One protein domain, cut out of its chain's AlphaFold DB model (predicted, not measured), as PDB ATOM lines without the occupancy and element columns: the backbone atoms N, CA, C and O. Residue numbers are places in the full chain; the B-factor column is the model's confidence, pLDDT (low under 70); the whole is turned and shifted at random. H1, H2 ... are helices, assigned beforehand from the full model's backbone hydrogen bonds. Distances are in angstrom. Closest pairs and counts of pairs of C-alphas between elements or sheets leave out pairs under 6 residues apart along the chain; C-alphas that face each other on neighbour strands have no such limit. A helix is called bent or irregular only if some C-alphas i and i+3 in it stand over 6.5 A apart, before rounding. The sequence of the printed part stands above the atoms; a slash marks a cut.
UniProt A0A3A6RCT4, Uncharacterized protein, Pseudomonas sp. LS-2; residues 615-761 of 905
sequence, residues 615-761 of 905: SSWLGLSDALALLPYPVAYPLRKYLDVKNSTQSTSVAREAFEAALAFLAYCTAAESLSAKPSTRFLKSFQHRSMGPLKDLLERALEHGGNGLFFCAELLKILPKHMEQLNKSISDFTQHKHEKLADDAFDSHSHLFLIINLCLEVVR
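Overview. This is residues 615 to 761 of the 905 residues of an uncharacterized protein of Pseudomonas sp. LS-2 (UniProt A0A3A6RCT4). One long helix, H3, runs along the longest axis, with H2 folded back along its first half, and H6 and then H4 packed beside it. The bent helix H5 makes a corner whose two arms pack on H6 away from H2, while H1 packs on H6 near one end of the domain, and a long loop, residues 674 to 687, runs from the end of H3 back to the start of H4. The printed part has 147 residues with six named helices, H1 to H6 in order, no named strand, and the class all helix. It is compact, with a radius of gyration of the C-alphas of 15.2 A and spans of 46 by 32 by 25 A.

Arrangement. Begin at H1, residues 615 to 623, which touches H6, residues 745 to 760, closest at the C-alphas of Leu 620 and Phe 750, 6.6 A apart. Next, H2, residues 629 to 639, forms a helical hairpin with H3, residues 644 to 673: they run opposite ways at a shallow tilt of 18 degrees, closest at the C-alphas of Pro 634 and Ala 654, 4.7 A. H3 touches H6 with residues 648 to 662 alone, the same way at a shallow tilt of 27 degrees, closest at the C-alphas of Phe 655 and Leu 749, 5.7 A. Look to Ala 663 and Leu 695, C-alphas 4.3 A apart, for the closest place of H3 and H4, residues 688 to 705, which touch at a shallow tilt of 32 degrees. H5, residues 710 to 734, was assigned as one helix by its hydrogen bonds but is bent, with C-alphas 718 and 721 7.7 A apart; its arms H5a, residues 710 to 718, and H5b, residues 721 to 734, are about perpendicular at 79 degrees. H5b touches H6, closest at the C-alphas of Ser 726 and His 748, 5.5 A, and H5a touches it at Glu 711 and Glu 758, 6.8 A between C-alphas. H4 and H6 are apart. Every O i to N i+4 pair is within hydrogen-bond range in H1, H5b and H6, against 6 of 7 in H2, 24 of 26 in H3, 12 of 14 in H4 and 2 of 5 in H5a, where 4 of 6 O i to N i+3 pairs are.

Along the chain. Find C-alpha 615 at (47.132, 37.465, 3.000), where H1 begins. From C-alpha 644 at (30.212, 43.996, -3.051), H3 runs 44.1 A to C-alpha 673; H4 covers 25.2 A with a kink of 36 degrees near residue 699. H6 runs 22.8 A to C-alpha 760 at (40.656, 30.395, 21.639).

Size, cuts and confidence. The two C-alphas farthest apart, those of Asn 643 and Lys 674, are 46.3 A apart. The printed part has no cut, and its long link is H3 to H4. The mean pLDDT of the printed part is 88.9; residues 642 to 646 are under 70.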
ATOM      1  N   SER A 615      46.821  38.227   1.779       78.00
ATOM      2  CA  SER A 615      47.132  37.465   3.000       78.00
ATOM      3  C   SER A 615      46.050  37.565   4.079       78.00
ATOM      4  O   SER A 615      45.781  36.580   4.758       78.00
ATOM      5  N   SER A 616      45.384  38.714   4.211       82.38
ATOM      6  CA  SER A 616      44.299  38.911   5.181       82.38
ATOM      7  C   SER A 616      43.069  38.040   4.890       82.38
ATOM      8  O   SER A 616      42.435  37.540   5.815       82.38
ATOM      9  N   TRP A 617      42.754  37.799   3.613       81.38
ATOM     10  CA  TRP A 617      41.653  36.920   3.206       81.38
ATOM     11  C   TRP A 617      41.974  35.449   3.446       81.38
ATOM     12  O   TRP A 617      41.111  34.716   3.927       81.38
ATOM     13  N   LEU A 618      43.211  35.033   3.156       76.12
ATOM     14  CA  LEU A 618      43.690  33.699   3.516       76.12
ATOM     15  C   LEU A 618      43.634  33.507   5.036       76.12
ATOM     16  O   LEU A 618      43.048  32.536   5.494       76.12
ATOM     17  N   GLY A 619      44.101  34.493   5.809       79.06
ATOM     18  CA  GLY A 619      44.041  34.459   7.270       79.06
ATOM     19  C   GLY A 619      42.620  34.310   7.826       79.06
ATOM     20  O   GLY A 619      42.409  33.505   8.727       79.06
ATOM     21  N   LEU A 620      41.622  35.016   7.272       84.25
ATOM     22  CA  LEU A 620      40.216  34.822   7.666       84.25
ATOM     23  C   LEU A 620      39.676  33.437   7.288       84.25
ATOM     24  O   LEU A 620      38.907  32.859   8.050       84.25
ATOM     25  N   SER A 621      40.048  32.921   6.115       78.19
ATOM     26  CA  SER A 621      39.630  31.588   5.669       78.19
ATOM     27  C   SER A 621      40.214  30.496   6.563       78.19
ATOM     28  O   SER A 621      39.491  29.592   6.972       78.19
ATOM     29  N   ASP A 622      41.501  30.594   6.885       77.38
ATOM     30  CA  ASP A 622      42.209  29.619   7.713       77.38
ATOM     31  C   ASP A 622      41.711  29.668   9.172       77.38
ATOM     32  O   ASP A 622      41.655  28.644   9.854       77.38
ATOM     33  N   ALA A 623      41.252  30.837   9.636       83.88
ATOM     34  CA  ALA A 623      40.673  31.011  10.966       83.88
ATOM     35  C   ALA A 623      39.388  30.194  11.197       83.88
ATOM     36  O   ALA A 623      39.108  29.837  12.341       83.88
ATOM     37  N   LEU A 624      38.606  29.878  10.153       82.44
ATOM     38  CA  LEU A 624      37.309  29.195  10.291       82.44
ATOM     39  C   LEU A 624      37.403  27.886  11.087       82.44
ATOM     40  O   LEU A 624      36.561  27.640  11.946       82.44
ATOM     41  N   ALA A 625      38.440  27.083  10.838       77.31
ATOM     42  CA  ALA A 625      38.633  25.786  11.490       77.31
ATOM     43  C   ALA A 625      38.955  25.895  12.993       77.31
ATOM     44  O   ALA A 625      38.782  24.934  13.741       77.31
ATOM     45  N   LEU A 626      39.429  27.063  13.435       85.31
ATOM     46  CA  LEU A 626      39.819  27.334  14.819       85.31
ATOM     47  C   LEU A 626      38.749  28.115  15.585       85.31
ATOM     48  O   LEU A 626      38.740  28.118  16.814       85.31
ATOM     49  N   LEU A 627      37.869  28.813  14.870       92.44
ATOM     50  CA  LEU A 627      36.854  29.657  15.473       92.44
ATOM     51  C   LEU A 627      35.666  28.830  15.987       92.44
ATOM     52  O   LEU A 627      35.232  27.879  15.331       92.44
ATOM     53  N   PRO A 628      35.073  29.243  17.119       95.25
ATOM     54  CA  PRO A 628      33.868  28.624  17.648       95.25
ATOM     55  C   PRO A 628      32.704  28.854  16.679       95.25
ATOM     56  O   PRO A 628      32.575  29.940  16.104       95.25
ATOM     57  N   TYR A 629      31.820  27.866  16.534       92.62
ATOM     58  CA  TYR A 629      30.679  27.891  15.609       92.62
ATOM     59  C   TYR A 629      29.882  29.203  15.596       92.62
ATOM     60  O   TYR A 629      29.612  29.731  14.513       92.62
ATOM     61  N   PRO A 630      29.573  29.803  16.759       94.94
ATOM     62  CA  PRO A 630      28.825  31.053  16.819       94.94
ATOM     63  C   PRO A 630      29.524  32.251  16.145       94.94
ATOM     64  O   PRO A 630      28.849  33.199  15.750       94.94
ATOM     65  N   VAL A 631      30.850  32.202  15.968       96.25
ATOM     66  CA  VAL A 631      31.655  33.201  15.238       96.25
ATOM     67  C   VAL A 631      31.985  32.732  13.820       96.25
ATOM     68  O   VAL A 631      31.914  33.516  12.873       96.25
ATOM     69  N   ALA A 632      32.318  31.451  13.649       88.69
ATOM     70  CA  ALA A 632      32.705  30.895  12.357       88.69
ATOM     71  C   ALA A 632      31.553  30.911  11.340       88.69
ATOM     72  O   ALA A 632      31.761  31.251  10.175       88.69
ATOM     73  N   TYR A 633      30.322  30.631  11.777       87.50
ATOM     74  CA  TYR A 633      29.148  30.624  10.907       87.50
ATOM     75  C   TYR A 633      28.894  31.974  10.195       87.50
ATOM     76  O   TYR A 633      28.810  31.991   8.962       87.50
ATOM     77  N   PRO A 634      28.804  33.128  10.891       90.12
ATOM     78  CA  PRO A 634      28.648  34.414  10.213       90.12
ATOM     79  C   PRO A 634      29.910  34.856   9.450       90.12
ATOM     80  O   PRO A 634      29.777  35.519   8.420       90.12
ATOM     81  N   LEU A 635      31.122  34.461   9.871       88.44
ATOM     82  CA  LEU A 635      32.340  34.710   9.084       88.44
ATOM     83  C   LEU A 635      32.305  33.969   7.740       88.44
ATOM     84  O   LEU A 635      32.641  34.550   6.710       88.44
ATOM     85  N   ARG A 636      31.840  32.717   7.725       80.75
ATOM     86  CA  ARG A 636      31.657  31.941   6.495       80.75
ATOM     87  C   ARG A 636      30.682  32.637   5.546       80.75
ATOM     88  O   ARG A 636      31.019  32.828   4.384       80.75
ATOM     89  N   LYS A 637      29.555  33.156   6.057       81.62
ATOM     90  CA  LYS A 637      28.639  33.987   5.250       81.62
ATOM     91  C   LYS A 637      29.351  35.173   4.600       81.62
ATOM     92  O   LYS A 637      29.054  35.479   3.453       81.62
ATOM     93  N   TYR A 638      30.259  35.845   5.317       85.62
ATOM     94  CA  TYR A 638      31.031  36.970   4.779       85.62
ATOM     95  C   TYR A 638      31.996  36.531   3.671       85.62
ATOM     96  O   TYR A 638      32.044  37.150   2.607       85.62
ATOM     97  N   LEU A 639      32.738  35.447   3.903       77.94
ATOM     98  CA  LEU A 639      33.666  34.883   2.921       77.94
ATOM     99  C   LEU A 639      32.938  34.414   1.650       77.94
ATOM    100  O   LEU A 639      33.482  34.553   0.552       77.94
ATOM    101  N   ASP A 640      31.686  33.981   1.795       70.19
ATOM    102  CA  ASP A 640      30.811  33.534   0.710       70.19
ATOM    103  C   ASP A 640      30.105  34.688  -0.030       70.19
ATOM    104  O   ASP A 640      29.409  34.442  -1.017       70.19
ATOM    105  N   VAL A 641      30.260  35.955   0.390       71.56
ATOM    106  CA  VAL A 641      29.600  37.083  -0.289       71.56
ATOM    107  C   VAL A 641      30.149  37.259  -1.704       71.56
ATOM    108  O   VAL A 641      31.337  37.542  -1.902       71.56
ATOM    109  N   LYS A 642      29.228  37.158  -2.669       61.97
ATOM    110  CA  LYS A 642      29.469  37.164  -4.120       61.97
ATOM    111  C   LYS A 642      29.419  38.567  -4.745       61.97
ATOM    112  O   LYS A 642      30.093  38.793  -5.740       61.97
ATOM    113  N   ASN A 643      28.691  39.504  -4.122       57.59
ATOM    114  CA  ASN A 643      28.507  40.887  -4.589       57.59
ATOM    115  C   ASN A 643      28.969  41.904  -3.532       57.59
ATOM    116  O   ASN A 643      28.637  41.777  -2.352       57.59
ATOM    117  N   SER A 644      29.674  42.959  -3.950       57.50
ATOM    118  CA  SER A 644      30.212  43.996  -3.051       57.50
ATOM    119  C   SER A 644      29.140  44.721  -2.223       57.50
ATOM    120  O   SER A 644      29.387  45.027  -1.059       57.50
ATOM    121  N   THR A 645      27.933  44.900  -2.764       57.69
ATOM    122  CA  THR A 645      26.807  45.622  -2.133       57.69
ATOM    123  C   THR A 645      26.199  44.938  -0.904       57.69
ATOM    124  O   THR A 645      25.471  45.563  -0.148       57.69
ATOM    125  N   GLN A 646      26.475  43.653  -0.657       65.69
ATOM    126  CA  GLN A 646      26.033  42.968   0.572       65.69
ATOM    127  C   GLN A 646      27.190  42.683   1.539       65.69
ATOM    128  O   GLN A 646      26.960  42.294   2.687       65.69
ATOM    129  N   SER A 647      28.432  42.919   1.106       76.81
ATOM    130  CA  SER A 647      29.651  42.551   1.834       76.81
ATOM    131  C   SER A 647      29.733  43.228   3.200       76.81
ATOM    132  O   SER A 647      30.002  42.567   4.200       76.81
ATOM    133  N   THR A 648      29.428  44.524   3.273       85.94
ATOM    134  CA  THR A 648      29.572  45.308   4.508       85.94
ATOM    135  C   THR A 648      28.503  44.964   5.551       85.94
ATOM    136  O   THR A 648      28.810  44.867   6.740       85.94
ATOM    137  N   SER A 649      27.268  44.668   5.131       86.12
ATOM    138  CA  SER A 649      26.201  44.224   6.045       86.12
ATOM    139  C   SER A 649      26.491  42.850   6.664       86.12
ATOM    140  O   SER A 649      26.250  42.648   7.857       86.12
ATOM    141  N   VAL A 650      27.044  41.919   5.878       87.88
ATOM    142  CA  VAL A 650      27.433  40.587   6.370       87.88
ATOM    143  C   VAL A 650      28.711  40.661   7.213       87.88
ATOM    144  O   VAL A 650      28.781  40.019   8.259       87.88
ATOM    145  N   ALA A 651      29.677  41.511   6.842       91.50
ATOM    146  CA  ALA A 651      30.855  41.796   7.669       91.50
ATOM    147  C   ALA A 651      30.456  42.313   9.056       91.50
ATOM    148  O   ALA A 651      30.998  41.872  10.065       91.50
ATOM    149  N   ARG A 652      29.462  43.207   9.109       92.25
ATOM    150  CA  ARG A 652      28.901  43.737  10.355       92.25
ATOM    151  C   ARG A 652      28.295  42.635  11.233       92.25
ATOM    152  O   ARG A 652      28.494  42.661  12.442       92.25
ATOM    153  N   GLU A 653      27.571  41.679  10.645       92.44
ATOM    154  CA  GLU A 653      27.007  40.522  11.366       92.44
ATOM    155  C   GLU A 653      28.115  39.639  11.963       92.44
ATOM    156  O   GLU A 653      28.058  39.295  13.142       92.44
ATOM    157  N   ALA A 654      29.160  39.343  11.184       94.69
ATOM    158  CA  ALA A 654      30.323  38.590  11.655       94.69
ATOM    159  C   ALA A 654      31.102  39.334  12.750       94.69
ATOM    160  O   ALA A 654      31.498  38.731  13.747       94.69
ATOM    161  N   PHE A 655      31.267  40.650  12.607       97.19
ATOM    162  CA  PHE A 655      31.929  41.490  13.601       97.19
ATOM    163  C   PHE A 655      31.154  41.528  14.924       97.19
ATOM    164  O   PHE A 655      31.748  41.382  15.988       97.19
ATOM    165  N   GLU A 656      29.827  41.695  14.872       96.00
ATOM    166  CA  GLU A 656      28.979  41.689  16.070       96.00
ATOM    167  C   GLU A 656      29.039  40.337  16.794       96.00
ATOM    168  O   GLU A 656      29.157  40.314  18.017       96.00
ATOM    169  N   ALA A 657      29.028  39.221  16.056       96.69
ATOM    170  CA  ALA A 657      29.153  37.882  16.632       96.69
ATOM    171  C   ALA A 657      30.523  37.648  17.294       96.69
ATOM    172  O   ALA A 657      30.589  37.125  18.406       96.69
ATOM    173  N   ALA A 658      31.610  38.080  16.648       97.81
ATOM    174  CA  ALA A 658      32.959  38.004  17.208       97.81
ATOM    175  C   ALA A 658      33.089  38.846  18.491       97.81
ATOM    176  O   ALA A 658      33.564  38.360  19.517       97.81
ATOM    177  N   LEU A 659      32.589  40.085  18.468       97.81
ATOM    178  CA  LEU A 659      32.587  40.960  19.639       97.81
ATOM    179  C   LEU A 659      31.714  40.400  20.772       97.81
ATOM    180  O   LEU A 659      32.104  40.483  21.937       97.81
ATOM    181  N   ALA A 660      30.566  39.798  20.447       97.56
ATOM    182  CA  ALA A 660      29.709  39.130  21.423       97.56
ATOM    183  C   ALA A 660      30.426  37.958  22.093       97.56
ATOM    184  O   ALA A 660      30.396  37.854  23.316       97.56
ATOM    185  N   PHE A 661      31.122  37.122  21.318       97.94
ATOM    186  CA  PHE A 661      31.898  36.008  21.857       97.94
ATOM    187  C   PHE A 661      32.968  36.479  22.850       97.94
ATOM    188  O   PHE A 661      33.037  35.962  23.964       97.94
ATOM    189  N   LEU A 662      33.755  37.500  22.486       97.62
ATOM    190  CA  LEU A 662      34.772  38.083  23.370       97.62
ATOM    191  C   LEU A 662      34.157  38.655  24.651       97.62
ATOM    192  O   LEU A 662      34.632  38.364  25.753       97.62
ATOM    193  N   ALA A 663      33.092  39.449  24.514       96.88
ATOM    194  CA  ALA A 663      32.406  40.060  25.647       96.88
ATOM    195  C   ALA A 663      31.822  38.999  26.587       96.88
ATOM    196  O   ALA A 663      31.973  39.112  27.800       96.88
ATOM    197  N   TYR A 664      31.197  37.951  26.043       97.00
ATOM    198  CA  TYR A 664      30.546  36.900  26.822       97.00
ATOM    199  C   TYR A 664      31.549  35.963  27.490       97.00
ATOM    200  O   TYR A 664      31.361  35.652  28.661       97.00
ATOM    201  N   CYS A 665      32.643  35.582  26.823       96.81
ATOM    202  CA  CYS A 665      33.715  34.806  27.460       96.81
ATOM    203  C   CYS A 665      34.331  35.576  28.631       96.81
ATOM    204  O   CYS A 665      34.417  35.060  29.745       96.81
ATOM    205  N   THR A 666      34.682  36.845  28.403       95.94
ATOM    206  CA  THR A 666      35.299  37.679  29.440       95.94
ATOM    207  C   THR A 666      34.328  37.935  30.594       95.94
ATOM    208  O   THR A 666      34.718  37.873  31.761       95.94
ATOM    209  N   ALA A 667      33.051  38.197  30.297       95.06
ATOM    210  CA  ALA A 667      32.011  38.387  31.304       95.06
ATOM    211  C   ALA A 667      31.765  37.116  32.124       95.06
ATOM    212  O   ALA A 667      31.696  37.198  33.352       95.06
ATOM    213  N   ALA A 668      31.670  35.958  31.465       95.19
ATOM    214  CA  ALA A 668      31.481  34.670  32.117       95.19
ATOM    215  C   ALA A 668      32.628  34.371  33.087       95.19
ATOM    216  O   ALA A 668      32.398  34.049  34.252       95.19
ATOM    217  N   GLU A 669      33.867  34.562  32.638       94.75
ATOM    218  CA  GLU A 669      35.052  34.362  33.464       94.75
ATOM    219  C   GLU A 669      35.099  35.333  34.656       94.75
ATOM    220  O   GLU A 669      35.274  34.923  35.805       94.75
ATOM    221  N   SER A 670      34.864  36.622  34.401       93.31
ATOM    222  CA  SER A 670      34.917  37.668  35.428       93.31
ATOM    223  C   SER A 670      33.859  37.477  36.514       93.31
ATOM    224  O   SER A 670      34.151  37.640  37.699       93.31
ATOM    225  N   LEU A 671      32.631  37.121  36.125       91.81
ATOM    226  CA  LEU A 671      31.533  36.848  37.056       91.81
ATOM    227  C   LEU A 671      31.723  35.533  37.813       91.81
ATOM    228  O   LEU A 671      31.345  35.455  38.981       91.81
ATOM    229  N   SER A 672      32.348  34.532  37.185       89.75
ATOM    230  CA  SER A 672      32.728  33.282  37.854       89.75
ATOM    231  C   SER A 672      33.754  33.525  38.959       89.75
ATOM    232  O   SER A 672      33.656  32.939  40.033       89.75
ATOM    233  N   ALA A 673      34.718  34.418  38.716       86.69
ATOM    234  CA  ALA A 673      35.711  34.798  39.714       86.69
ATOM    235  C   ALA A 673      35.131  35.724  40.800       86.69
ATOM    236  O   ALA A 673      35.485  35.610  41.974       86.69
ATOM    237  N   LYS A 674      34.263  36.672  40.416       87.75
ATOM    238  CA  LYS A 674      33.715  37.715  41.298       87.75
ATOM    239  C   LYS A 674      32.250  38.035  40.936       87.75
ATOM    240  O   LYS A 674      32.012  38.933  40.126       87.75
ATOM    241  N   PRO A 675      31.251  37.386  41.559       87.25
ATOM    242  CA  PRO A 675      29.839  37.697  41.320       87.25
ATOM    243  C   PRO A 675      29.490  39.165  41.620       87.25
ATOM    244  O   PRO A 675      30.003  39.746  42.581       87.25
ATOM    245  N   SER A 676      28.610  39.784  40.823       87.25
ATOM    246  CA  SER A 676      28.263  41.209  40.986       87.25
ATOM    247  C   SER A 676      26.861  41.579  40.494       87.25
ATOM    248  O   SER A 676      26.564  41.557  39.303       87.25
ATOM    249  N   THR A 677      26.027  42.077  41.410       84.44
ATOM    250  CA  THR A 677      24.639  42.511  41.144       84.44
ATOM    251  C   THR A 677      24.524  43.779  40.289       84.44
ATOM    252  O   THR A 677      23.424  44.207  39.942       84.44
ATOM    253  N   ARG A 678      25.640  44.452  39.984       81.88
ATOM    254  CA  ARG A 678      25.663  45.670  39.153       81.88
ATOM    255  C   ARG A 678      26.208  45.421  37.748       81.88
ATOM    256  O   ARG A 678      26.114  46.312  36.910       81.88
ATOM    257  N   PHE A 679      26.745  44.231  37.489       83.25
ATOM    258  CA  PHE A 679      27.543  43.951  36.300       83.25
ATOM    259  C   PHE A 679      26.748  44.027  34.989       83.25
ATOM    260  O   PHE A 679      27.235  44.599  34.022       83.25
ATOM    261  N   LEU A 680      25.502  43.546  34.947       85.69
ATOM    262  CA  LEU A 680      24.678  43.566  33.725       85.69
ATOM    263  C   LEU A 680      23.607  44.662  33.688       85.69
ATOM    264  O   LEU A 680      22.912  44.788  32.687       85.69
ATOM    265  N   LYS A 681      23.496  45.512  34.718       80.50
ATOM    266  CA  LYS A 681      22.400  46.497  34.824       80.50
ATOM    267  C   LYS A 681      22.337  47.523  33.688       80.50
ATOM    268  O   LYS A 681      21.265  48.056  33.425       80.50
ATOM    269  N   SER A 682      23.460  47.823  33.039       81.31
ATOM    270  CA  SER A 682      23.519  48.734  31.890       81.31
ATOM    271  C   SER A 682      23.506  48.021  30.533       81.31
ATOM    272  O   SER A 682      23.504  48.693  29.504       81.31
ATOM    273  N   PHE A 683      23.495  46.684  30.503       89.12
ATOM    274  CA  PHE A 683      23.463  45.930  29.253       89.12
ATOM    275  C   PHE A 683      22.037  45.893  28.695       89.12
ATOM    276  O   PHE A 683      21.142  45.297  29.288       89.12
ATOM    277  N   GLN A 684      21.822  46.555  27.558       87.94
ATOM    278  CA  GLN A 684      20.484  46.729  26.987       87.94
ATOM    279  C   GLN A 684      20.112  45.672  25.953       87.94
ATOM    280  O   GLN A 684      18.953  45.288  25.881       87.94
ATOM    281  N   HIS A 685      21.050  45.289  25.090       91.38
ATOM    282  CA  HIS A 685      20.869  44.291  24.038       91.38
ATOM    283  C   HIS A 685      22.223  43.976  23.389       91.38
ATOM    284  O   HIS A 685      23.161  44.769  23.476       91.38
ATOM    285  N   ARG A 686      22.312  42.846  22.693       93.25
ATOM    286  CA  ARG A 686      23.486  42.369  21.962       93.25
ATOM    287  C   ARG A 686      23.682  43.171  20.674       93.25
ATOM    288  O   ARG A 686      23.303  42.740  19.592       93.25
ATOM    289  N   SER A 687      24.265  44.359  20.803       92.44
ATOM    290  CA  SER A 687      24.765  45.166  19.685       92.44
ATOM    291  C   SER A 687      26.140  45.749  20.006       92.44
ATOM    292  O   SER A 687      26.570  45.750  21.158       92.44
ATOM    293  N   MET A 688      26.851  46.234  18.985       93.81
ATOM    294  CA  MET A 688      28.277  46.573  19.098       93.81
ATOM    295  C   MET A 688      28.629  47.533  20.246       93.81
ATOM    296  O   MET A 688      29.595  47.281  20.956       93.81
ATOM    297  N   GLY A 689      27.848  48.598  20.460       92.81
ATOM    298  CA  GLY A 689      28.079  49.551  21.557       92.81
ATOM    299  C   GLY A 689      27.947  48.901  22.943       92.81
ATOM    300  O   GLY A 689      28.940  48.805  23.658       92.81
ATOM    301  N   PRO A 690      26.763  48.371  23.307       94.81
ATOM    302  CA  PRO A 690      26.566  47.646  24.564       94.81
ATOM    303  C   PRO A 690      27.529  46.471  24.789       94.81
ATOM    304  O   PRO A 690      27.914  46.210  25.929       94.81
ATOM    305  N   LEU A 691      27.918  45.750  23.730       95.94
ATOM    306  CA  LEU A 691      28.887  44.653  23.810       95.94
ATOM    307  C   LEU A 691      30.299  45.150  24.117       95.94
ATOM    308  O   LEU A 691      30.987  44.550  24.939       95.94
ATOM    309  N   LYS A 692      30.719  46.252  23.492       95.06
ATOM    310  CA  LYS A 692      31.992  46.906  23.794       95.06
ATOM    311  C   LYS A 692      32.030  47.361  25.256       95.06
ATOM    312  O   LYS A 692      32.970  47.017  25.967       95.06
ATOM    313  N   ASP A 693      30.977  48.030  25.722       94.25
ATOM    314  CA  ASP A 693      30.868  48.468  27.119       94.25
ATOM    315  C   ASP A 693      30.855  47.278  28.094       94.25
ATOM    316  O   ASP A 693      31.326  47.381  29.227       94.25
ATOM    317  N   LEU A 694      30.275  46.137  27.704       95.00
ATOM    318  CA  LEU A 694      30.328  44.902  28.491       95.00
ATOM    319  C   LEU A 694      31.746  44.326  28.538       95.00
ATOM    320  O   LEU A 694      32.193  43.942  29.615       95.00
ATOM    321  N   LEU A 695      32.450  44.292  27.405       95.44
ATOM    322  CA  LEU A 695      33.818  43.789  27.314       95.44
ATOM    323  C   LEU A 695      34.789  44.616  28.168       95.44
ATOM    324  O   LEU A 695      35.528  44.038  28.962       95.44
ATOM    325  N   GLU A 696      34.760  45.948  28.055       93.75
ATOM    326  CA  GLU A 696      35.613  46.844  28.854       93.75
ATOM    327  C   GLU A 696      35.380  46.628  30.356       93.75
ATOM    328  O   GLU A 696      36.322  46.367  31.106       93.75
ATOM    329  N   ARG A 697      34.112  46.608  30.790       92.81
ATOM    330  CA  ARG A 697      33.761  46.367  32.199       92.81
ATOM    331  C   ARG A 697      34.139  44.969  32.677       92.81
ATOM    332  O   ARG A 697      34.514  44.808  33.836       92.81
ATOM    333  N   ALA A 698      34.031  43.957  31.819       93.69
ATOM    334  CA  ALA A 698      34.446  42.602  32.150       93.69
ATOM    335  C   ALA A 698      35.958  42.536  32.390       93.69
ATOM    336  O   ALA A 698      36.389  42.039  33.426       93.69
ATOM    337  N   LEU A 699      36.754  43.123  31.496       93.50
ATOM    338  CA  LEU A 699      38.208  43.186  31.642       93.50
ATOM    339  C   LEU A 699      38.630  43.937  32.912       93.50
ATOM    340  O   LEU A 699      39.492  43.453  33.645       93.50
ATOM    341  N   GLU A 700      37.992  45.070  33.214       92.31
ATOM    342  CA  GLU A 700      38.246  45.833  34.445       92.31
ATOM    343  C   GLU A 700      37.896  45.038  35.712       92.31
ATOM    344  O   GLU A 700      38.648  45.041  36.689       92.31
ATOM    345  N   HIS A 701      36.760  44.334  35.707       92.00
ATOM    346  CA  HIS A 701      36.273  43.577  36.863       92.00
ATOM    347  C   HIS A 701      37.094  42.304  37.126       92.00
ATOM    348  O   HIS A 701      37.433  41.987  38.278       92.00
ATOM    349  N   GLY A 702      37.443  41.584  36.057       89.94
ATOM    350  CA  GLY A 702      38.288  40.394  36.097       89.94
ATOM    351  C   GLY A 702      39.737  40.717  36.467       89.94
ATOM    352  O   GLY A 702      40.291  40.117  37.396       89.94
ATOM    353  N   GLY A 703      40.331  41.717  35.805       90.75
ATOM    354  CA  GLY A 703      41.725  42.124  35.990       90.75
ATOM    355  C   GLY A 703      42.698  40.944  35.885       90.75
ATOM    356  O   GLY A 703      42.461  39.990  35.156       90.75
ATOM    357  N   ASN A 704      43.764  40.940  36.688       86.69
ATOM    358  CA  ASN A 704      44.756  39.849  36.705       86.69
ATOM    359  C   ASN A 704      44.203  38.474  37.148       86.69
ATOM    360  O   ASN A 704      44.967  37.518  37.225       86.69
ATOM    361  N   GLY A 705      42.915  38.379  37.497       85.19
ATOM    362  CA  GLY A 705      42.244  37.115  37.801       85.19
ATOM    363  C   GLY A 705      41.731  36.366  36.569       85.19
ATOM    364  O   GLY A 705      41.229  35.258  36.729       85.19
ATOM    365  N   LEU A 706      41.824  36.954  35.369       91.31
ATOM    366  CA  LEU A 706      41.480  36.272  34.122       91.31
ATOM    367  C   LEU A 706      42.573  35.269  33.736       91.31
ATOM    368  O   LEU A 706      43.761  35.587  33.768       91.31
ATOM    369  N   PHE A 707      42.149  34.080  33.331       91.56
ATOM    370  CA  PHE A 707      42.955  32.974  32.834       91.56
ATOM    371  C   PHE A 707      42.664  32.715  31.345       91.56
ATOM    372  O   PHE A 707      43.557  32.845  30.511       91.56
ATOM    373  N   PHE A 708      41.405  32.452  30.980       92.88
ATOM    374  CA  PHE A 708      40.964  32.210  29.604       92.88
ATOM    375  C   PHE A 708      41.156  33.442  28.719       92.88
ATOM    376  O   PHE A 708      41.655  33.328  27.598       92.88
ATOM    377  N   CYS A 709      40.795  34.620  29.234       94.38
ATOM    378  CA  CYS A 709      40.865  35.890  28.512       94.38
ATOM    379  C   CYS A 709      42.095  36.736  28.902       94.38
ATOM    380  O   CYS A 709      42.130  37.938  28.635       94.38
ATOM    381  N   ALA A 710      43.117  36.136  29.527       92.44
ATOM    382  CA  ALA A 710      44.290  36.850  30.044       92.44
ATOM    383  C   ALA A 710      45.073  37.612  28.960       92.44
ATOM    384  O   ALA A 710      45.509  38.743  29.180       92.44
ATOM    385  N   GLU A 711      45.237  37.023  27.772       91.31
ATOM    386  CA  GLU A 711      45.915  37.690  26.651       91.31
ATOM    387  C   GLU A 711      45.134  38.906  26.146       91.31
ATOM    388  O   GLU A 711      45.738  39.911  25.764       91.31
ATOM    389  N   LEU A 712      43.800  38.880  26.242       92.69
ATOM    390  CA  LEU A 712      42.959  39.993  25.812       92.69
ATOM    391  C   LEU A 712      43.259  41.272  26.611       92.69
ATOM    392  O   LEU A 712      43.329  42.349  26.023       92.69
ATOM    393  N   LEU A 713      43.548  41.155  27.916       90.75
ATOM    394  CA  LEU A 713      43.984  42.283  28.757       90.75
ATOM    395  C   LEU A 713      45.266  42.953  28.246       90.75
ATOM    396  O   LEU A 713      45.438  44.159  28.409       90.75
ATOM    397  N   LYS A 714      46.176  42.181  27.640       89.81
ATOM    398  CA  LYS A 714      47.478  42.674  27.163       89.81
ATOM    399  C   LYS A 714      47.381  43.302  25.775       89.81
ATOM    400  O   LYS A 714      48.063  44.292  25.497       89.81
ATOM    401  N   ILE A 715      46.584  42.704  24.891       92.12
ATOM    402  CA  ILE A 715      46.513  43.093  23.476       92.12
ATOM    403  C   ILE A 715      45.456  44.166  23.221       92.12
ATOM    404  O   ILE A 715      45.710  45.084  22.444       92.12
ATOM    405  N   LEU A 716      44.297  44.101  23.888       91.69
ATOM    406  CA  LEU A 716      43.162  44.964  23.570       91.69
ATOM    407  C   LEU A 716      43.487  46.459  23.719       91.69
ATOM    408  O   LEU A 716      43.172  47.197  22.785       91.69
ATOM    409  N   PRO A 717      44.192  46.930  24.775       92.00
ATOM    410  CA  PRO A 717      44.563  48.342  24.902       92.00
ATOM    411  C   PRO A 717      45.321  48.902  23.691       92.00
ATOM    412  O   PRO A 717      45.144  50.067  23.344       92.00
ATOM    413  N   LYS A 718      46.120  48.070  23.004       92.94
ATOM    414  CA  LYS A 718      46.878  48.459  21.801       92.94
ATOM    415  C   LYS A 718      45.987  48.632  20.567       92.94
ATOM    416  O   LYS A 718      46.372  49.325  19.632       92.94
ATOM    417  N   HIS A 719      44.811  48.011  20.571       92.75
ATOM    418  CA  HIS A 719      43.860  47.999  19.460       92.75
ATOM    419  C   HIS A 719      42.564  48.767  19.759       92.75
ATOM    420  O   HIS A 719      41.697  48.843  18.892       92.75
ATOM    421  N   MET A 720      42.422  49.371  20.946       91.06
ATOM    422  CA  MET A 720      41.187  50.050  21.357       91.06
ATOM    423  C   MET A 720      40.772  51.182  20.418       91.06
ATOM    424  O   MET A 720      39.587  51.334  20.132       91.06
ATOM    425  N   GLU A 721      41.723  51.963  19.905       93.44
ATOM    426  CA  GLU A 721      41.426  53.026  18.940       93.44
ATOM    427  C   GLU A 721      40.831  52.455  17.642       93.44
ATOM    428  O   GLU A 721      39.793  52.920  17.166       93.44
ATOM    429  N   GLN A 722      41.433  51.386  17.115       93.00
ATOM    430  CA  GLN A 722      40.966  50.701  15.907       93.00
ATOM    431  C   GLN A 722      39.607  50.022  16.128       93.00
ATOM    432  O   GLN A 722      38.743  50.072  15.251       93.00
ATOM    433  N   LEU A 723      39.387  49.431  17.306       93.62
ATOM    434  CA  LEU A 723      38.110  48.829  17.682       93.62
ATOM    435  C   LEU A 723      36.999  49.886  17.767       93.62
ATOM    436  O   LEU A 723      35.922  49.696  17.203       93.62
ATOM    437  N   ASN A 724      37.271  51.024  18.411       94.50
ATOM    438  CA  ASN A 724      36.334  52.144  18.504       94.50
ATOM    439  C   ASN A 724      35.972  52.697  17.122       94.50
ATOM    440  O   ASN A 724      34.796  52.942  16.846       94.50
ATOM    441  N   LYS A 725      36.966  52.841  16.240       94.56
ATOM    442  CA  LYS A 725      36.737  53.234  14.847       94.56
ATOM    443  C   LYS A 725      35.853  52.218  14.121       94.56
ATOM    444  O   LYS A 725      34.848  52.606  13.537       94.56
ATOM    445  N   SER A 726      36.163  50.927  14.242       95.06
ATOM    446  CA  SER A 726      35.387  49.843  13.623       95.06
ATOM    447  C   SER A 726      33.911  49.892  14.028       95.06
ATOM    448  O   SER A 726      33.022  49.825  13.179       95.06
ATOM    449  N   ILE A 727      33.644  50.066  15.327       94.44
ATOM    450  CA  ILE A 727      32.285  50.172  15.875       94.44
ATOM    451  C   ILE A 727      31.582  51.429  15.360       94.44
ATOM    452  O   ILE A 727      30.411  51.356  14.982       94.44
ATOM    453  N   SER A 728      32.273  52.572  15.329       93.75
ATOM    454  CA  SER A 728      31.727  53.821  14.789       93.75
ATOM    455  C   SER A 728      31.329  53.658  13.322       93.75
ATOM    456  O   SER A 728      30.184  53.946  12.974       93.75
ATOM    457  N   ASP A 729      32.225  53.139  12.484       93.38
ATOM    458  CA  ASP A 729      32.002  53.006  11.043       93.38
ATOM    459  C   ASP A 729      30.839  52.040  10.749       93.38
ATOM    460  O   ASP A 729      29.898  52.392  10.033       93.38
ATOM    461  N   PHE A 730      30.797  50.872  11.403       93.19
ATOM    462  CA  PHE A 730      29.668  49.940  11.277       93.19
ATOM    463  C   PHE A 730      28.346  50.496  11.830       93.19
ATOM    464  O   PHE A 730      27.273  50.171  11.312       93.19
ATOM    465  N   THR A 731      28.390  51.340  12.864       90.75
ATOM    466  CA  THR A 731      27.195  51.997  13.414       90.75
ATOM    467  C   THR A 731      26.670  53.066  12.463       90.75
ATOM    468  O   THR A 731      25.466  53.144  12.223       90.75
ATOM    469  N   GLN A 732      27.551  53.875  11.876       90.12
ATOM    470  CA  GLN A 732      27.166  54.875  10.881       90.12
ATOM    471  C   GLN A 732      26.598  54.214   9.620       90.12
ATOM    472  O   GLN A 732      25.557  54.650   9.131       90.12
ATOM    473  N   HIS A 733      27.204  53.114   9.162       90.00
ATOM    474  CA  HIS A 733      26.666  52.268   8.091       90.00
ATOM    475  C   HIS A 733      25.274  51.717   8.416       90.00
ATOM    476  O   HIS A 733      24.352  51.847   7.618       90.00
ATOM    477  N   LYS A 734      25.074  51.179   9.630       86.88
ATOM    478  CA  LYS A 734      23.766  50.676  10.091       86.88
ATOM    479  C   LYS A 734      22.653  51.721  10.025       86.88
ATOM    480  O   LYS A 734      21.501  51.345   9.841       86.88
ATOM    481  N   HIS A 735      22.994  52.991  10.215       87.69
ATOM    482  CA  HIS A 735      22.067  54.117  10.157       87.69
ATOM    483  C   HIS A 735      22.084  54.841   8.803       87.69
ATOM    484  O   HIS A 735      21.659  55.992   8.743       87.69
ATOM    485  N   GLU A 736      22.593  54.188   7.751       83.94
ATOM    486  CA  GLU A 736      22.624  54.688   6.367       83.94
ATOM    487  C   GLU A 736      23.377  56.024   6.209       83.94
ATOM    488  O   GLU A 736      23.153  56.783   5.271       83.94
ATOM    489  N   LYS A 737      24.302  56.327   7.134       84.88
ATOM    490  CA  LYS A 737      25.154  57.530   7.095       84.88
ATOM    491  C   LYS A 737      26.461  57.316   6.331       84.88
ATOM    492  O   LYS A 737      27.096  58.292   5.944       84.88
ATOM    493  N   LEU A 738      26.865  56.060   6.140       85.12
ATOM    494  CA  LEU A 738      28.011  55.651   5.327       85.12
ATOM    495  C   LEU A 738      27.549  54.646   4.273       85.12
ATOM    496  O   LEU A 738      26.773  53.743   4.586       85.12
ATOM    497  N   ALA A 739      28.056  54.798   3.049       81.62
ATOM    498  CA  ALA A 739      27.876  53.824   1.975       81.62
ATOM    499  C   ALA A 739      28.713  52.551   2.225       81.62
ATOM    500  O   ALA A 739      29.641  52.561   3.037       81.62
ATOM    501  N   ASP A 740      28.389  51.455   1.530       77.75
ATOM    502  CA  ASP A 740      29.042  50.146   1.704       77.75
ATOM    503  C   ASP A 740      30.560  50.164   1.454       77.75
ATOM    504  O   ASP A 740      31.275  49.344   2.029       77.75
ATOM    505  N   ASP A 741      31.039  51.084   0.615       79.00
ATOM    506  CA  ASP A 741      32.428  51.261   0.183       79.00
ATOM    507  C   ASP A 741      33.157  52.413   0.898       79.00
ATOM    508  O   ASP A 741      34.340  52.650   0.653       79.00
ATOM    509  N   ALA A 742      32.481  53.118   1.812       82.31
ATOM    510  CA  ALA A 742      33.031  54.298   2.475       82.31
ATOM    511  C   ALA A 742      34.122  53.980   3.517       82.31
ATOM    512  O   ALA A 742      34.834  54.884   3.957       82.31
ATOM    513  N   PHE A 743      34.257  52.717   3.938       85.25
ATOM    514  CA  PHE A 743      35.251  52.274   4.918       85.25
ATOM    515  C   PHE A 743      35.670  50.816   4.697       85.25
ATOM    516  O   PHE A 743      34.967  50.021   4.072       85.25
ATOM    517  N   ASP A 744      36.826  50.447   5.250       86.88
ATOM    518  CA  ASP A 744      37.396  49.109   5.099       86.88
ATOM    519  C   ASP A 744      36.799  48.112   6.109       86.88
ATOM    520  O   ASP A 744      37.371  47.812   7.162       86.88
ATOM    521  N   SER A 745      35.622  47.583   5.770       89.81
ATOM    522  CA  SER A 745      34.937  46.559   6.566       89.81
ATOM    523  C   SER A 745      35.741  45.259   6.704       89.81
ATOM    524  O   SER A 745      35.598  44.563   7.711       89.81
ATOM    525  N   HIS A 746      36.618  44.947   5.741       90.06
ATOM    526  CA  HIS A 746      37.470  43.761   5.781       90.06
ATOM    527  C   HIS A 746      38.545  43.882   6.861       90.06
ATOM    528  O   HIS A 746      38.694  42.974   7.676       90.06
ATOM    529  N   SER A 747      39.259  45.008   6.913       90.44
ATOM    530  CA  SER A 747      40.281  45.242   7.942       90.44
ATOM    531  C   SER A 747      39.686  45.272   9.351       90.44
ATOM    532  O   SER A 747      40.280  44.719  10.279       90.44
ATOM    533  N   HIS A 748      38.491  45.850   9.519       94.25
ATOM    534  CA  HIS A 748      37.773  45.806  10.798       94.25
ATOM    535  C   HIS A 748      37.437  44.372  11.224       94.25
ATOM    536  O   HIS A 748      37.623  44.005  12.386       94.25
ATOM    537  N   LEU A 749      36.971  43.542  10.284       94.06
ATOM    538  CA  LEU A 749      36.668  42.140  10.558       94.06
ATOM    539  C   LEU A 749      37.936  41.330  10.863       94.06
ATOM    540  O   LEU A 749      37.954  40.547  11.808       94.06
ATOM    541  N   PHE A 750      39.016  41.554  10.114       93.50
ATOM    542  CA  PHE A 750      40.304  40.904  10.350       93.50
ATOM    543  C   PHE A 750      40.834  41.172  11.763       93.50
ATOM    544  O   PHE A 750      41.286  40.249  12.438       93.50
ATOM    545  N   LEU A 751      40.711  42.411  12.251       94.88
ATOM    546  CA  LEU A 751      41.097  42.771  13.614       94.88
ATOM    547  C   LEU A 751      40.334  41.954  14.668       94.88
ATOM    548  O   LEU A 751      40.960  41.313  15.511       94.88
ATOM    549  N   ILE A 752      38.996  41.975  14.637       97.00
ATOM    550  CA  ILE A 752      38.192  41.329  15.688       97.00
ATOM    551  C   ILE A 752      38.329  39.802  15.659       97.00
ATOM    552  O   ILE A 752      38.360  39.170  16.712       97.00
ATOM    553  N   ILE A 753      38.481  39.207  14.470       97.25
ATOM    554  CA  ILE A 753      38.702  37.764  14.328       97.25
ATOM    555  C   ILE A 753      40.050  37.353  14.923       97.25
ATOM    556  O   ILE A 753      40.105  36.364  15.650       97.25
ATOM    557  N   ASN A 754      41.113  38.132  14.706       95.06
ATOM    558  CA  ASN A 754      42.401  37.853  15.340       95.06
ATOM    559  C   ASN A 754      42.323  37.943  16.870       95.06
ATOM    560  O   ASN A 754      42.899  37.102  17.553       95.06
ATOM    561  N   LEU A 755      41.557  38.889  17.423       95.69
ATOM    562  CA  LEU A 755      41.319  38.946  18.872       95.69
ATOM    563  C   LEU A 755      40.586  37.693  19.386       95.69
ATOM    564  O   LEU A 755      40.947  37.171  20.440       95.69
ATOM    565  N   CYS A 756      39.604  37.171  18.642       96.56
ATOM    566  CA  CYS A 756      38.965  35.888  18.966       96.56
ATOM    567  C   CYS A 756      39.966  34.729  18.946       96.56
ATOM    568  O   CYS A 756      39.964  33.924  19.876       96.56
ATOM    569  N   LEU A 757      40.828  34.661  17.924       94.62
ATOM    570  CA  LEU A 757      41.854  33.623  17.795       94.62
ATOM    571  C   LEU A 757      42.824  33.610  18.980       94.62
ATOM    572  O   LEU A 757      43.209  32.532  19.422       94.62
ATOM    573  N   GLU A 758      43.185  34.770  19.530       93.75
ATOM    574  CA  GLU A 758      44.021  34.844  20.738       93.75
ATOM    575  C   GLU A 758      43.331  34.221  21.962       93.75
ATOM    576  O   GLU A 758      43.968  33.503  22.730       93.75
ATOM    577  N   VAL A 759      42.019  34.431  22.130       93.38
ATOM    578  CA  VAL A 759      41.257  33.843  23.248       93.38
ATOM    579  C   VAL A 759      41.136  32.324  23.105       93.38
ATOM    580  O   VAL A 759      41.332  31.595  24.082       93.38
ATOM    581  N   VAL A 760      40.854  31.834  21.893       94.31
ATOM    582  CA  VAL A 760      40.656  30.395  21.639       94.31
ATOM    583  C   VAL A 760      41.947  29.629  21.357       94.31
ATOM    584  O   VAL A 760      41.909  28.407  21.246       94.31
ATOM    585  N   ARG A 761      43.104  30.298  21.269       92.38
ATOM    586  CA  ARG A 761      44.394  29.632  21.043       92.38
ATOM    587  C   ARG A 761      44.635  28.561  22.109       92.38
ATOM    588  O   ARG A 761      44.631  28.859  23.303       92.38
TER     589      ARG A 761